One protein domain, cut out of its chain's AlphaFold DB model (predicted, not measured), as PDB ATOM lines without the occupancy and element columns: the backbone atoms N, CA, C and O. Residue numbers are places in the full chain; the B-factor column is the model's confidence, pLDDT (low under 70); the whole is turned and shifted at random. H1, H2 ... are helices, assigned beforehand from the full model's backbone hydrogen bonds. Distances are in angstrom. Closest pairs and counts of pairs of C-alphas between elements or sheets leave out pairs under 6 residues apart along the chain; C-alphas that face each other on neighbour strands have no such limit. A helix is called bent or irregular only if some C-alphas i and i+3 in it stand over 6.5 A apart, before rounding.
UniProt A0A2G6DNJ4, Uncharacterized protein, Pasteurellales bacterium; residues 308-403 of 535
ATOM      1  N   LEU A 308     257.994  90.446 246.927       86.62
ATOM      2  CA  LEU A 308     258.851  89.367 246.436       86.62
ATOM      3  C   LEU A 308     258.040  88.258 245.758       86.62
ATOM      4  O   LEU A 308     258.463  87.760 244.716       86.62
ATOM      5  N   ALA A 309     256.882  87.914 246.320       87.19
ATOM      6  CA  ALA A 309     255.939  86.963 245.751       87.19
ATOM      7  C   ALA A 309     255.445  87.407 244.368       87.19
ATOM      8  O   ALA A 309     255.541  86.637 243.417       87.19
ATOM      9  N   ASP A 310     255.019  88.666 244.222       86.06
ATOM     10  CA  ASP A 310     254.592  89.230 242.934       86.06
ATOM     11  C   ASP A 310     255.727  89.199 241.896       86.06
ATOM     12  O   ASP A 310     255.550  88.721 240.776       86.06
ATOM     13  N   LYS A 311     256.943  89.609 242.283       88.50
ATOM     14  CA  LYS A 311     258.120  89.522 241.399       88.50
ATOM     15  C   LYS A 311     258.399  88.095 240.937       88.50
ATOM     16  O   LYS A 311     258.699  87.892 239.763       88.50
ATOM     17  N   ARG A 312     258.292  87.122 241.845       90.56
ATOM     18  CA  ARG A 312     258.452  85.705 241.514       90.56
ATOM     19  C   ARG A 312     257.350  85.225 240.575       90.56
ATOM     20  O   ARG A 312     257.649  84.545 239.603       90.56
ATOM     21  N   GLY A 313     256.100  85.602 240.838       87.25
ATOM     22  CA  GLY A 313     254.952  85.271 239.995       87.25
ATOM     23  C   GLY A 313     255.138  85.763 238.561       87.25
ATOM     24  O   GLY A 313     254.964  84.988 237.624       87.25
ATOM     25  N   ARG A 314     255.595  87.009 238.384       88.69
ATOM     26  CA  ARG A 314     255.929  87.562 237.062       88.69
ATOM     27  C   ARG A 314     257.072  86.810 236.392       88.69
ATOM     28  O   ARG A 314     256.920  86.402 235.251       88.69
ATOM     29  N   TYR A 315     258.162  86.543 237.115       91.19
ATOM     30  CA  TYR A 315     259.280  85.754 236.587       91.19
ATOM     31  C   TYR A 315     258.821  84.372 236.096       91.19
ATOM     32  O   TYR A 315     259.126  83.962 234.978       91.19
ATOM     33  N   LEU A 316     258.036  83.656 236.903       86.56
ATOM     34  CA  LEU A 316     257.506  82.343 236.535       86.56
ATOM     35  C   LEU A 316     256.496  82.415 235.382       86.56
ATOM     36  O   LEU A 316     256.379  81.449 234.633       86.56
ATOM     37  N   SER A 317     255.790  83.536 235.223       88.62
ATOM     38  CA  SER A 317     254.906  83.787 234.082       88.62
ATOM     39  C   SER A 317     255.703  84.016 232.794       88.62
ATOM     40  O   SER A 317     255.460  83.337 231.795       88.62
ATOM     41  N   ASP A 318     256.712  84.890 232.835       92.75
ATOM     42  CA  ASP A 318     257.574  85.223 231.693       92.75
ATOM     43  C   ASP A 318     258.327  83.985 231.176       92.75
ATOM     44  O   ASP A 318     258.468  83.782 229.969       92.75
ATOM     45  N   TYR A 319     258.753  83.107 232.090       90.75
ATOM     46  CA  TYR A 319     259.461  81.862 231.782       90.75
ATOM     47  C   TYR A 319     258.579  80.613 231.915       90.75
ATOM     48  O   TYR A 319     259.092  79.502 232.070       90.75
ATOM     49  N   ARG A 320     257.249  80.746 231.823       87.75
ATOM     50  CA  ARG A 320     256.317  79.635 232.086       87.75
ATOM     51  C   ARG A 320     256.589  78.406 231.225       87.75
ATOM     52  O   ARG A 320     256.629  77.292 231.748       87.75
ATOM     53  N   TYR A 321     256.771  78.597 229.919       85.88
ATOM     54  CA  TYR A 321     257.030  77.501 228.982       85.88
ATOM     55  C   TYR A 321     258.337  76.752 229.302       85.88
ATOM     56  O   TYR A 321     258.258  75.551 229.583       85.88
ATOM     57  N   PRO A 322     259.516  77.414 229.343       87.44
ATOM     58  CA  PRO A 322     260.767  76.721 229.644       87.44
ATOM     59  C   PRO A 322     260.788  76.114 231.053       87.44
ATOM     60  O   PRO A 322     261.293  75.008 231.215       87.44
ATOM     61  N   MET A 323     260.176  76.756 232.056       82.94
ATOM     62  CA  MET A 323     260.086  76.196 233.412       82.94
ATOM     63  C   MET A 323     259.206  74.939 233.464       82.94
ATOM     64  O   MET A 323     259.576  73.951 234.095       82.94
ATOM     65  N   THR A 324     258.067  74.940 232.764       81.75
ATOM     66  CA  THR A 324     257.143  73.795 232.748       81.75
ATOM     67  C   THR A 324     257.772  72.609 232.026       81.75
ATOM     68  O   THR A 324     257.893  71.528 232.601       81.75
ATOM     69  N   ILE A 325     258.227  72.810 230.786       80.62
ATOM     70  CA  ILE A 325     258.818  71.735 229.981       80.62
ATOM     71  C   ILE A 325     260.111  71.235 230.624       80.62
ATOM     72  O   ILE A 325     260.330  70.025 230.699       80.62
ATOM     73  N   GLY A 326     260.924  72.141 231.174       80.69
ATOM     74  CA  GLY A 326     262.144  71.760 231.864       80.69
ATOM     75  C   GLY A 326     261.893  70.890 233.091       80.69
ATOM     76  O   GLY A 326     262.590  69.894 233.286       80.69
ATOM     77  N   SER A 327     260.847  71.188 233.868       78.50
ATOM     78  CA  SER A 327     260.493  70.390 235.046       78.50
ATOM     79  C   SER A 327     260.001  68.978 234.707       78.50
ATOM     80  O   SER A 327     260.180  68.066 235.509       78.50
ATOM     81  N   VAL A 328     259.433  68.779 233.512       79.06
ATOM     82  CA  VAL A 328     259.042  67.456 233.001       79.06
ATOM     83  C   VAL A 328     260.266  66.671 232.521       79.06
ATOM     84  O   VAL A 328     260.409  65.491 232.840       79.06
ATOM     85  N   ILE A 329     261.159  67.315 231.763       74.88
ATOM     86  CA  ILE A 329     262.345  66.666 231.179       74.88
ATOM     87  C   ILE A 329     263.339  66.247 232.269       74.88
ATOM     88  O   ILE A 329     263.825  65.107 232.261       74.88
ATOM     89  N   ASP A 330     263.638  67.157 233.199       75.88
ATOM     90  CA  ASP A 330     264.582  66.923 234.289       75.88
ATOM     91  C   ASP A 330     264.151  67.603 235.609       75.88
ATOM     92  O   ASP A 330     264.646  68.678 235.970       75.88
ATOM     93  N   PRO A 331     263.246  66.969 236.378       73.50
ATOM     94  CA  PRO A 331     262.826  67.482 237.685       73.50
ATOM     95  C   PRO A 331     263.962  67.514 238.725       73.50
ATOM     96  O   PRO A 331     263.880  68.267 239.701       73.50
ATOM     97  N   HIS A 332     265.041  66.741 238.536       81.19
ATOM     98  CA  HIS A 332     266.146  66.658 239.501       81.19
ATOM     99  C   HIS A 332     266.964  67.943 239.556       81.19
ATOM    100  O   HIS A 332     267.481  68.294 240.618       81.19
ATOM    101  N   LEU A 333     267.051  68.670 238.442       78.31
ATOM    102  CA  LEU A 333     267.809  69.915 238.364       78.31
ATOM    103  C   LEU A 333     267.230  70.987 239.300       78.31
ATOM    104  O   LEU A 333     267.976  71.667 240.006       78.31
ATOM    105  N   ALA A 334     265.899  71.075 239.393       76.19
ATOM    106  CA  ALA A 334     265.215  71.993 240.304       76.19
ATOM    107  C   ALA A 334     265.472  71.653 241.783       76.19
ATOM    108  O   ALA A 334     265.643  72.552 242.609       76.19
ATOM    109  N   LEU A 335     265.534  70.362 242.125       77.50
ATOM    110  CA  LEU A 335     265.888  69.907 243.473       77.50
ATOM    111  C   LEU A 335     267.354  70.216 243.791       77.50
ATOM    112  O   LEU A 335     267.638  70.765 244.856       77.50
ATOM    113  N   SER A 336     268.258  69.953 242.846       79.12
ATOM    114  CA  SER A 336     269.690  70.225 242.977       79.12
ATOM    115  C   SER A 336     269.985  71.706 243.219       79.12
ATOM    116  O   SER A 336     270.715  72.029 244.155       79.12
ATOM    117  N   VAL A 337     269.367  72.611 242.451       80.81
ATOM    118  CA  VAL A 337     269.509  74.069 242.639       80.81
ATOM    119  C   VAL A 337     269.055  74.502 244.036       80.81
ATOM    120  O   VAL A 337     269.681  75.355 244.663       80.81
ATOM    121  N   ARG A 338     268.009  73.863 244.569       76.00
ATOM    122  CA  ARG A 338     267.500  74.106 245.928       76.00
ATOM    123  C   ARG A 338     268.312  73.398 247.024       76.00
ATOM    124  O   ARG A 338     267.933  73.486 248.191       76.00
ATOM    125  N   GLY A 339     269.379  72.675 246.679       77.69
ATOM    126  CA  GLY A 339     270.185  71.888 247.619       77.69
ATOM    127  C   GLY A 339     269.475  70.647 248.176       77.69
ATOM    128  O   GLY A 339     269.872  70.138 249.221       77.69
ATOM    129  N   LYS A 340     268.411  70.170 247.518       78.19
ATOM    130  CA  LYS A 340     267.666  68.962 247.900       78.19
ATOM    131  C   LYS A 340     268.179  67.746 247.131       78.19
ATOM    132  O   LYS A 340     268.468  67.836 245.939       78.19
ATOM    133  N   THR A 341     268.240  66.597 247.802       73.69
ATOM    134  CA  THR A 341     268.651  65.338 247.174       73.69
ATOM    135  C   THR A 341     267.559  64.843 246.217       73.69
ATOM    136  O   THR A 341     266.421  64.657 246.656       73.69
ATOM    137  N   PRO A 342     267.867  64.630 244.928       68.44
ATOM    138  CA  PRO A 342     266.911  64.077 243.978       68.44
ATOM    139  C   PRO A 342     266.601  62.599 244.276       68.44
ATOM    140  O   PRO A 342     267.502  61.867 244.691       68.44
ATOM    141  N   PRO A 343     265.359  62.127 244.055       68.50
ATOM    142  CA  PRO A 343     265.043  60.705 244.147       68.50
ATOM    143  C   PRO A 343     265.810  59.888 243.092       68.50
ATOM    144  O   PRO A 343     266.146  60.381 242.017       68.50
ATOM    145  N   ASN A 344     266.070  58.610 243.380       65.38
ATOM    146  CA  ASN A 344     266.925  57.750 242.546       65.38
ATOM    147  C   ASN A 344     266.309  57.343 241.188       65.38
ATOM    148  O   ASN A 344     266.944  56.617 240.421       65.38
ATOM    149  N   GLU A 345     265.096  57.793 240.866       66.62
ATOM    150  CA  GLU A 345     264.393  57.401 239.646       66.62
ATOM    151  C   GLU A 345     265.024  57.992 238.365       66.62
ATOM    152  O   GLU A 345     265.507  59.137 238.352       66.62
ATOM    153  N   PRO A 346     265.034  57.222 237.257       61.50
ATOM    154  CA  PRO A 346     265.552  57.691 235.980       61.50
ATOM    155  C   PRO A 346     264.616  58.727 235.343       61.50
ATOM    156  O   PRO A 346     263.470  58.425 235.008       61.50
ATOM    157  N   THR A 347     265.125  59.943 235.128       69.88
ATOM    158  CA  THR A 347     264.394  61.036 234.462       69.88
ATOM    159  C   THR A 347     264.140  60.751 232.990       69.88
ATOM    160  O   THR A 347     264.829  59.935 232.374       69.88
ATOM    161  N   ILE A 348     263.185  61.479 232.399       68.38
ATOM    162  CA  ILE A 348     262.978  61.498 230.944       68.38
ATOM    163  C   ILE A 348     264.300  61.825 230.237       68.38
ATOM    164  O   ILE A 348     264.658  61.136 229.288       68.38
ATOM    165  N   ARG A 349     265.092  62.765 230.770       68.44
ATOM    166  CA  ARG A 349     266.457  63.036 230.300       68.44
ATOM    167  C   ARG A 349     267.363  61.800 230.309       68.44
ATOM    168  O   ARG A 349     267.969  61.505 229.286       68.44
ATOM    169  N   LYS A 350     267.456  61.056 231.420       72.00
ATOM    170  CA  LYS A 350     268.281  59.829 231.477       72.00
ATOM    171  C   LYS A 350     267.833  58.790 230.445       72.00
ATOM    172  O   LYS A 350     268.677  58.125 229.858       72.00
ATOM    173  N   LYS A 351     266.524  58.682 230.194       71.50
ATOM    174  CA  LYS A 351     265.969  57.803 229.152       71.50
ATOM    175  C   LYS A 351     266.326  58.281 227.741       71.50
ATOM    176  O   LYS A 351     266.695  57.458 226.914       71.50
ATOM    177  N   LEU A 352     266.261  59.590 227.482       65.38
ATOM    178  CA  LEU A 352     266.652  60.192 226.201       65.38
ATOM    179  C   LEU A 352     268.149  60.022 225.922       65.38
ATOM    180  O   LEU A 352     268.506  59.642 224.816       65.38
ATOM    181  N   ILE A 353     269.009  60.241 226.923       67.56
ATOM    182  CA  ILE A 353     270.459  60.023 226.800       67.56
ATOM    183  C   ILE A 353     270.755  58.548 226.518       67.56
ATOM    184  O   ILE A 353     271.492  58.255 225.586       67.56
ATOM    185  N   ALA A 354     270.137  57.620 227.257       72.06
ATOM    186  CA  ALA A 354     270.337  56.188 227.034       72.06
ATOM    187  C   ALA A 354     269.882  55.742 225.630       72.06
ATOM    188  O   ALA A 354     270.610  55.024 224.950       72.06
ATOM    189  N   ALA A 355     268.716  56.211 225.168       66.31
ATOM    190  CA  ALA A 355     268.225  55.938 223.815       66.31
ATOM    191  C   ALA A 355     269.128  56.559 222.734       66.31
ATOM    192  O   ALA A 355     269.352  55.960 221.683       66.31
ATOM    193  N   TYR A 356     269.679  57.745 223.002       60.81
ATOM    194  CA  TYR A 356     270.622  58.412 222.113       60.81
ATOM    195  C   TYR A 356     271.953  57.652 222.022       60.81
ATOM    196  O   TYR A 356     272.384  57.357 220.913       60.81
ATOM    197  N   GLU A 357     272.565  57.263 223.146       66.38
ATOM    198  CA  GLU A 357     273.795  56.451 223.186       66.38
ATOM    199  C   GLU A 357     273.618  55.095 222.478       66.38
ATOM    200  O   GLU A 357     274.546  54.570 221.856       66.38
ATOM    201  N   GLU A 358     272.411  54.529 222.537       66.38
ATOM    202  CA  GLU A 358     272.034  53.329 221.789       66.38
ATOM    203  C   GLU A 358     271.913  53.606 220.277       66.38
ATOM    204  O   GLU A 358     272.368  52.800 219.463       66.38
ATOM    205  N   SER A 359     271.388  54.773 219.886       58.84
ATOM    206  CA  SER A 359     271.244  55.203 218.486       58.84
ATOM    207  C   SER A 359     272.536  55.728 217.833       58.84
ATOM    208  O   SER A 359     272.715  55.575 216.624       58.84
ATOM    209  N   GLU A 360     273.481  56.280 218.605       55.06
ATOM    210  CA  GLU A 360     274.788  56.764 218.128       55.06
ATOM    211  C   GLU A 360     275.665  55.616 217.612       55.06
ATOM    212  O   GLU A 360     276.501  55.805 216.729       55.06
ATOM    213  N   LYS A 361     275.419  54.393 218.098       55.25
ATOM    214  CA  LYS A 361     276.000  53.165 217.538       55.25
ATOM    215  C   LYS A 361     275.470  52.832 216.137       55.25
ATOM    216  O   LYS A 361     276.040  51.963 215.484       55.25
ATOM    217  N   SER A 362     274.397  53.485 215.685       53.62
ATOM    218  CA  SER A 362     273.662  53.130 214.472       53.62
ATOM    219  C   SER A 362     273.912  54.094 213.300       53.62
ATOM    220  O   SER A 362     274.216  53.604 212.216       53.62
ATOM    221  N   TRP A 363     273.847  55.430 213.441       44.06
ATOM    222  CA  TRP A 363     273.890  56.339 212.269       44.06
ATOM    223  C   TRP A 363     274.680  57.655 212.483       44.06
ATOM    224  O   TRP A 363     274.505  58.371 213.467       44.06
ATOM    225  N   PHE A 364     275.529  58.018 211.506       46.97
ATOM    226  CA  PHE A 364     276.303  59.270 211.461       46.97
ATOM    227  C   PHE A 364     275.397  60.493 211.213       46.97
ATOM    228  O   PHE A 364     275.056  60.812 210.076       46.97
ATOM    229  N   GLY A 365     275.052  61.212 212.283       53.16
ATOM    230  CA  GLY A 365     274.385  62.527 212.222       53.16
ATOM    231  C   GLY A 365     274.235  63.253 213.571       53.16
ATOM    232  O   GLY A 365     273.772  64.390 213.619       53.16
ATOM    233  N   ALA A 366     274.674  62.623 214.662       51.38
ATOM    234  CA  ALA A 366     274.143  62.834 216.004       51.38
ATOM    235  C   ALA A 366     274.759  64.020 216.798       51.38
ATOM    236  O   ALA A 366     274.123  64.578 217.688       51.38
ATOM    237  N   LYS A 367     275.939  64.540 216.410       52.62
ATOM    238  CA  LYS A 367     276.649  65.620 217.146       52.62
ATOM    239  C   LYS A 367     275.838  66.902 217.421       52.62
ATOM    240  O   LYS A 367     276.167  67.621 218.361       52.62
ATOM    241  N   LYS A 368     274.820  67.229 216.612       52.91
ATOM    242  CA  LYS A 368     273.968  68.416 216.833       52.91
ATOM    243  C   LYS A 368     272.969  68.231 217.982       52.91
ATOM    244  O   LYS A 368     272.641  69.213 218.636       52.91
ATOM    245  N   GLU A 369     272.512  67.010 218.248       52.66
ATOM    246  CA  GLU A 369     271.489  66.728 219.264       52.66
ATOM    247  C   GLU A 369     272.068  66.754 220.686       52.66
ATOM    248  O   GLU A 369     271.458  67.336 221.580       52.66
ATOM    249  N   PHE A 370     273.293  66.253 220.893       53.31
ATOM    250  CA  PHE A 370     273.968  66.343 222.196       53.31
ATOM    251  C   PHE A 370     274.265  67.797 222.610       53.31
ATOM    252  O   PHE A 370     274.073  68.164 223.768       53.31
ATOM    253  N   ALA A 371     274.654  68.651 221.653       56.94
ATOM    254  CA  ALA A 371     274.854  70.082 221.891       56.94
ATOM    255  C   ALA A 371     273.552  70.806 222.295       56.94
ATOM    256  O   ALA A 371     273.590  71.736 223.101       56.94
ATOM    257  N   LEU A 372     272.396  70.365 221.779       60.31
ATOM    258  CA  LEU A 372     271.079  70.886 222.165       60.31
ATOM    259  C   LEU A 372     270.686  70.448 223.587       60.31
ATOM    260  O   LEU A 372     270.144  71.256 224.337       60.31
ATOM    261  N   VAL A 373     271.006  69.210 223.988       64.69
ATOM    262  CA  VAL A 373     270.756  68.702 225.353       64.69
ATOM    263  C   VAL A 373     271.628  69.414 226.393       64.69
ATOM    264  O   VAL A 373     271.121  69.778 227.455       64.69
ATOM    265  N   SER A 374     272.911  69.654 226.102       65.56
ATOM    266  CA  SER A 374     273.796  70.402 227.008       65.56
ATOM    267  C   SER A 374     273.412  71.882 227.109       65.56
ATOM    268  O   SER A 374     273.367  72.421 228.210       65.56
ATOM    269  N   SER A 375     273.060  72.525 225.985       73.44
ATOM    270  CA  SER A 375     272.582  73.921 225.971       73.44
ATOM    271  C   SER A 375     271.296  74.081 226.783       73.44
ATOM    272  O   SER A 375     271.157  75.034 227.545       73.44
ATOM    273  N   PHE A 376     270.377  73.118 226.667       80.12
ATOM    274  CA  PHE A 376     269.155  73.086 227.462       80.12
ATOM    275  C   PHE A 376     269.444  73.003 228.971       80.12
ATOM    276  O   PHE A 376     268.816  73.725 229.740       80.12
ATOM    277  N   GLU A 377     270.384  72.156 229.409       77.44
ATOM    278  CA  GLU A 377     270.718  72.019 230.834       77.44
ATOM    279  C   GLU A 377     271.306  73.308 231.409       77.44
ATOM    280  O   GLU A 377     270.853  73.759 232.461       77.44
ATOM    281  N   ASP A 378     272.260  73.928 230.716       83.94
ATOM    282  CA  ASP A 378     272.891  75.167 231.174       83.94
ATOM    283  C   ASP A 378     271.881  76.323 231.250       83.94
ATOM    284  O   ASP A 378     271.830  77.050 232.249       83.94
ATOM    285  N   GLU A 379     271.031  76.473 230.231       87.81
ATOM    286  CA  GLU A 379     269.996  77.508 230.196       87.81
ATOM    287  C   GLU A 379     268.909  77.270 231.247       87.81
ATOM    288  O   GLU A 379     268.551  78.190 231.988       87.81
ATOM    289  N   TYR A 380     268.414  76.036 231.378       87.88
ATOM    290  CA  TYR A 380     267.389  75.706 232.364       87.88
ATOM    291  C   TYR A 380     267.927  75.815 233.795       87.88
ATOM    292  O   TYR A 380     267.268  76.391 234.663       87.88
ATOM    293  N   LYS A 381     269.161  75.361 234.048       88.75
ATOM    294  CA  LYS A 381     269.836  75.544 235.338       88.75
ATOM    295  C   LYS A 381     269.984  77.018 235.678       88.75
ATOM    296  O   LYS A 381     269.744  77.395 236.820       88.75
ATOM    297  N   LYS A 382     270.351  77.855 234.704       91.62
ATOM    298  CA  LYS A 382     270.455  79.303 234.896       91.62
ATOM    299  C   LYS A 382     269.105  79.920 235.260       91.62
ATOM    300  O   LYS A 382     269.054  80.704 236.200       91.62
ATOM    301  N   LEU A 383     268.020  79.530 234.586       92.25
ATOM    302  CA  LEU A 383     266.667  79.996 234.918       92.25
ATOM    303  C   LEU A 383     266.233  79.574 236.329       92.25
ATOM    304  O   LEU A 383     265.654  80.377 237.063       92.25
ATOM    305  N   LEU A 384     266.532  78.335 236.722       89.88
ATOM    306  CA  LEU A 384     266.261  77.831 238.068       89.88
ATOM    307  C   LEU A 384     267.091  78.562 239.128       89.88
ATOM    308  O   LEU A 384     266.567  78.907 240.185       89.88
ATOM    309  N   GLN A 385     268.376  78.795 238.855       91.25
ATOM    310  CA  GLN A 385     269.279  79.507 239.755       91.25
ATOM    311  C   GLN A 385     268.835  80.960 239.934       91.25
ATOM    312  O   GLN A 385     268.825  81.462 241.055       91.25
ATOM    313  N   ASP A 386     268.396  81.607 238.854       92.00
ATOM    314  CA  ASP A 386     267.851  82.960 238.888       92.00
ATOM    315  C   ASP A 386     266.554  83.039 239.718       92.00
ATOM    316  O   ASP A 386     266.467  83.918 240.578       92.00
ATOM    317  N   ASP A 387     265.591  82.111 239.549       90.62
ATOM    318  CA  ASP A 387     264.407  82.018 240.438       90.62
ATOM    319  C   ASP A 387     264.837  81.831 241.895       90.62
ATOM    320  O   ASP A 387     264.342  82.494 242.813       90.62
ATOM    321  N   PHE A 388     265.790  80.928 242.117       89.88
ATOM    322  CA  PHE A 388     266.209  80.551 243.452       89.88
ATOM    323  C   PHE A 388     266.893  81.705 244.194       89.88
ATOM    324  O   PHE A 388     266.504  82.037 245.316       89.88
ATOM    325  N   ASP A 389     267.879  82.343 243.568       89.00
ATOM    326  CA  ASP A 389     268.683  83.391 244.191       89.00
ATOM    327  C   ASP A 389     267.927  84.713 244.322       89.00
ATOM    328  O   ASP A 389     268.015  85.373 245.360       89.00
ATOM    329  N   LYS A 390     267.164  85.106 243.295       88.50
ATOM    330  CA  LYS A 390     266.505  86.421 243.255       88.50
ATOM    331  C   LYS A 390     265.143  86.428 243.943       88.50
ATOM    332  O   LYS A 390     264.686  87.499 244.348       88.50
ATOM    333  N   HIS A 391     264.492  85.271 244.080       88.12
ATOM    334  CA  HIS A 391     263.116  85.196 244.570       88.12
ATOM    335  C   HIS A 391     262.930  84.195 245.714       88.12
ATOM    336  O   HIS A 391     262.508  84.594 246.801       88.12
ATOM    337  N   PHE A 392     263.273  82.918 245.522       87.56
ATOM    338  CA  PHE A 392     263.016  81.868 246.517       87.56
ATOM    339  C   PHE A 392     263.747  82.110 247.849       87.56
ATOM    340  O   PHE A 392     263.132  82.048 248.920       87.56
ATOM    341  N   LYS A 393     265.062  82.370 247.795       87.75
ATOM    342  CA  LYS A 393     265.894  82.633 248.981       87.75
ATOM    343  C   LYS A 393     265.384  83.854 249.760       87.75
ATOM    344  O   LYS A 393     265.118  83.692 250.954       87.75
ATOM    345  N   PRO A 394     265.151  85.024 249.123       88.12
ATOM    346  CA  PRO A 394     264.564  86.174 249.801       88.12
ATOM    347  C   PRO A 394     263.215  85.917 250.462       88.12
ATOM    348  O   PRO A 394     263.016  86.325 251.604       88.12
ATOM    349  N   ILE A 395     262.298  85.223 249.778       89.00
ATOM    350  CA  ILE A 395     260.983  84.880 250.343       89.00
ATOM    351  C   ILE A 395     261.162  84.059 251.622       89.00
ATOM    352  O   ILE A 395     260.576  84.374 252.653       89.00
ATOM    353  N   THR A 396     262.037  83.055 251.584       88.44
ATOM    354  CA  THR A 396     262.278  82.167 252.728       88.44
ATOM    355  C   THR A 396     262.922  82.911 253.904       88.44
ATOM    356  O   THR A 396     262.563  82.672 255.056       88.44
ATOM    357  N   ALA A 397     263.842  83.843 253.638       88.38
ATOM    358  CA  ALA A 397     264.440  84.686 254.672       88.38
ATOM    359  C   ALA A 397     263.397  85.597 255.347       88.38
ATOM    360  O   ALA A 397     263.368  85.698 256.575       88.38
ATOM    361  N   VAL A 398     262.500  86.209 254.564       89.56
ATOM    362  CA  VAL A 398     261.401  87.033 255.095       89.56
ATOM    363  C   VAL A 398     260.451  86.203 255.955       89.56
ATOM    364  O   VAL A 398     260.146  86.610 257.074       89.56
ATOM    365  N   LEU A 399     260.031  85.027 255.479       89.31
ATOM    366  CA  LEU A 399     259.158  84.117 256.229       89.31
ATOM    367  C   LEU A 399     259.796  83.670 257.552       89.31
ATOM    368  O   LEU A 399     259.144  83.684 258.593       89.31
ATOM    369  N   SER A 400     261.101  83.380 257.550       88.25
ATOM    370  CA  SER A 400     261.831  83.058 258.781       88.25
ATOM    371  C   SER A 400     261.793  84.202 259.799       88.25
ATOM    372  O   SER A 400     261.617  83.948 260.988       88.25
ATOM    373  N   ASN A 401     261.953  85.453 259.363       89.31
ATOM    374  CA  ASN A 401     261.880  86.608 260.262       89.31
ATOM    375  C   ASN A 401     260.438  86.887 260.727       89.31
ATOM    376  O   ASN A 401     260.235  87.228 261.891       89.31
ATOM    377  N   LEU A 402     259.433  86.669 259.871       89.12
ATOM    378  CA  LEU A 402     258.018  86.729 260.258       89.12
ATOM    379  C   LEU A 402     257.689  85.714 261.359       89.12
ATOM    380  O   LEU A 402     256.987  86.048 262.312       89.12
ATOM    381  N   ARG A 403     258.233  84.498 261.267       87.06
ATOM    382  CA  ARG A 403     258.086  83.487 262.313       87.06
ATOM    383  C   ARG A 403     258.670  83.949 263.647       87.06
ATOM    384  O   ARG A 403     257.984  83.866 264.659       87.06
TER     385      ARG A 403
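This is residues 308 to 403 of the 535 residues of an uncharacterized protein of Pasteurellales bacterium (UniProt A0A2G6DNJ4). One long helix, H5, bent into the arms H5a and H5b, runs nearly the whole length of a slender model, and the short helices H1, H2 and H3 are strung along one part of it, H1 next to the bend, H2 and H3 crossing H5a at steep angles. H4 runs near H5a, and residues 358 to 365, of which 358 to 360 belong to H4, stick out at one end. The printed part has 96 residues with five named helices, in the order H1, H2, H3, H4, H5, and no named strand; the class is all helix. The whole is loose, with a radius of gyration of the C-alphas of 16.7 A, and spans 59 by 28 by 15 A, a rod.

H1, residues 308 to 318, and H2, residues 320 to 329, are close but not clearly touching, about perpendicular at 79 degrees. H5, residues 367 to 403, is the hub, touching three other helices; by its hydrogen bonds it was assigned as one helix, but it is bent, C-alphas 390 and 393 being 6.9 A apart. Its arms H5a, residues 367 to 390, and H5b, residues 393 to 403, stand at a shallow tilt of 30 degrees. H1 and H5a only just touch, through residue 387 alone of H5a, with 3 pairs of C-alphas within 8 A; the closest C-alphas, of Arg 312 and Asp 387, are 7.1 A apart, and the tilt is shallow, 21 degrees, opposite ways. H1 and H5b touch only at their ends, and only just, with 3 such pairs; the closest C-alphas, of Leu 308 and Ile 395, are 6.3 A apart. H2 touches residues 380 to 384 of H5a at a steep tilt of 61 degrees, the closest C-alphas, of Gly 326 and Tyr 380, being 6.6 A apart. H3, residues 331 to 337, touches residues 381 to 388 of H5a at a steep tilt of 52 degrees, the closest C-alphas, of Val 337 and Gln 385, being 6.2 A apart. H4, residues 348 to 360, and H5a are near each other; H4 and H2 touch only at their ends, and only just, with 3 such pairs, closest at the C-alphas of Ile 329 and Ile 348, 5.2 A. Every O i to N i+4 pair is within hydrogen-bond range in H1, H2, H4 and H5b; in H3 it is 2 of 3, in H5a 19 of 20.

H1 begins at C-alpha 308, (258.851, 89.367, 246.436). H4 measures 18.1 A from first to last C-alpha. H5a measures 34.9 A from C-alpha 367, (276.649, 65.620, 217.146), and H5b 15.5 A, ending at C-alpha 403, (258.086, 83.487, 262.313).

The two C-alphas farthest apart, of Phe 364 and Arg 403, are 59.2 A apart. The printed part has no cut and no long link. The mean pLDDT of the printed part is 76.9; it is under 70 at residues 342 to 349, 352 to 353 and 355 to 374.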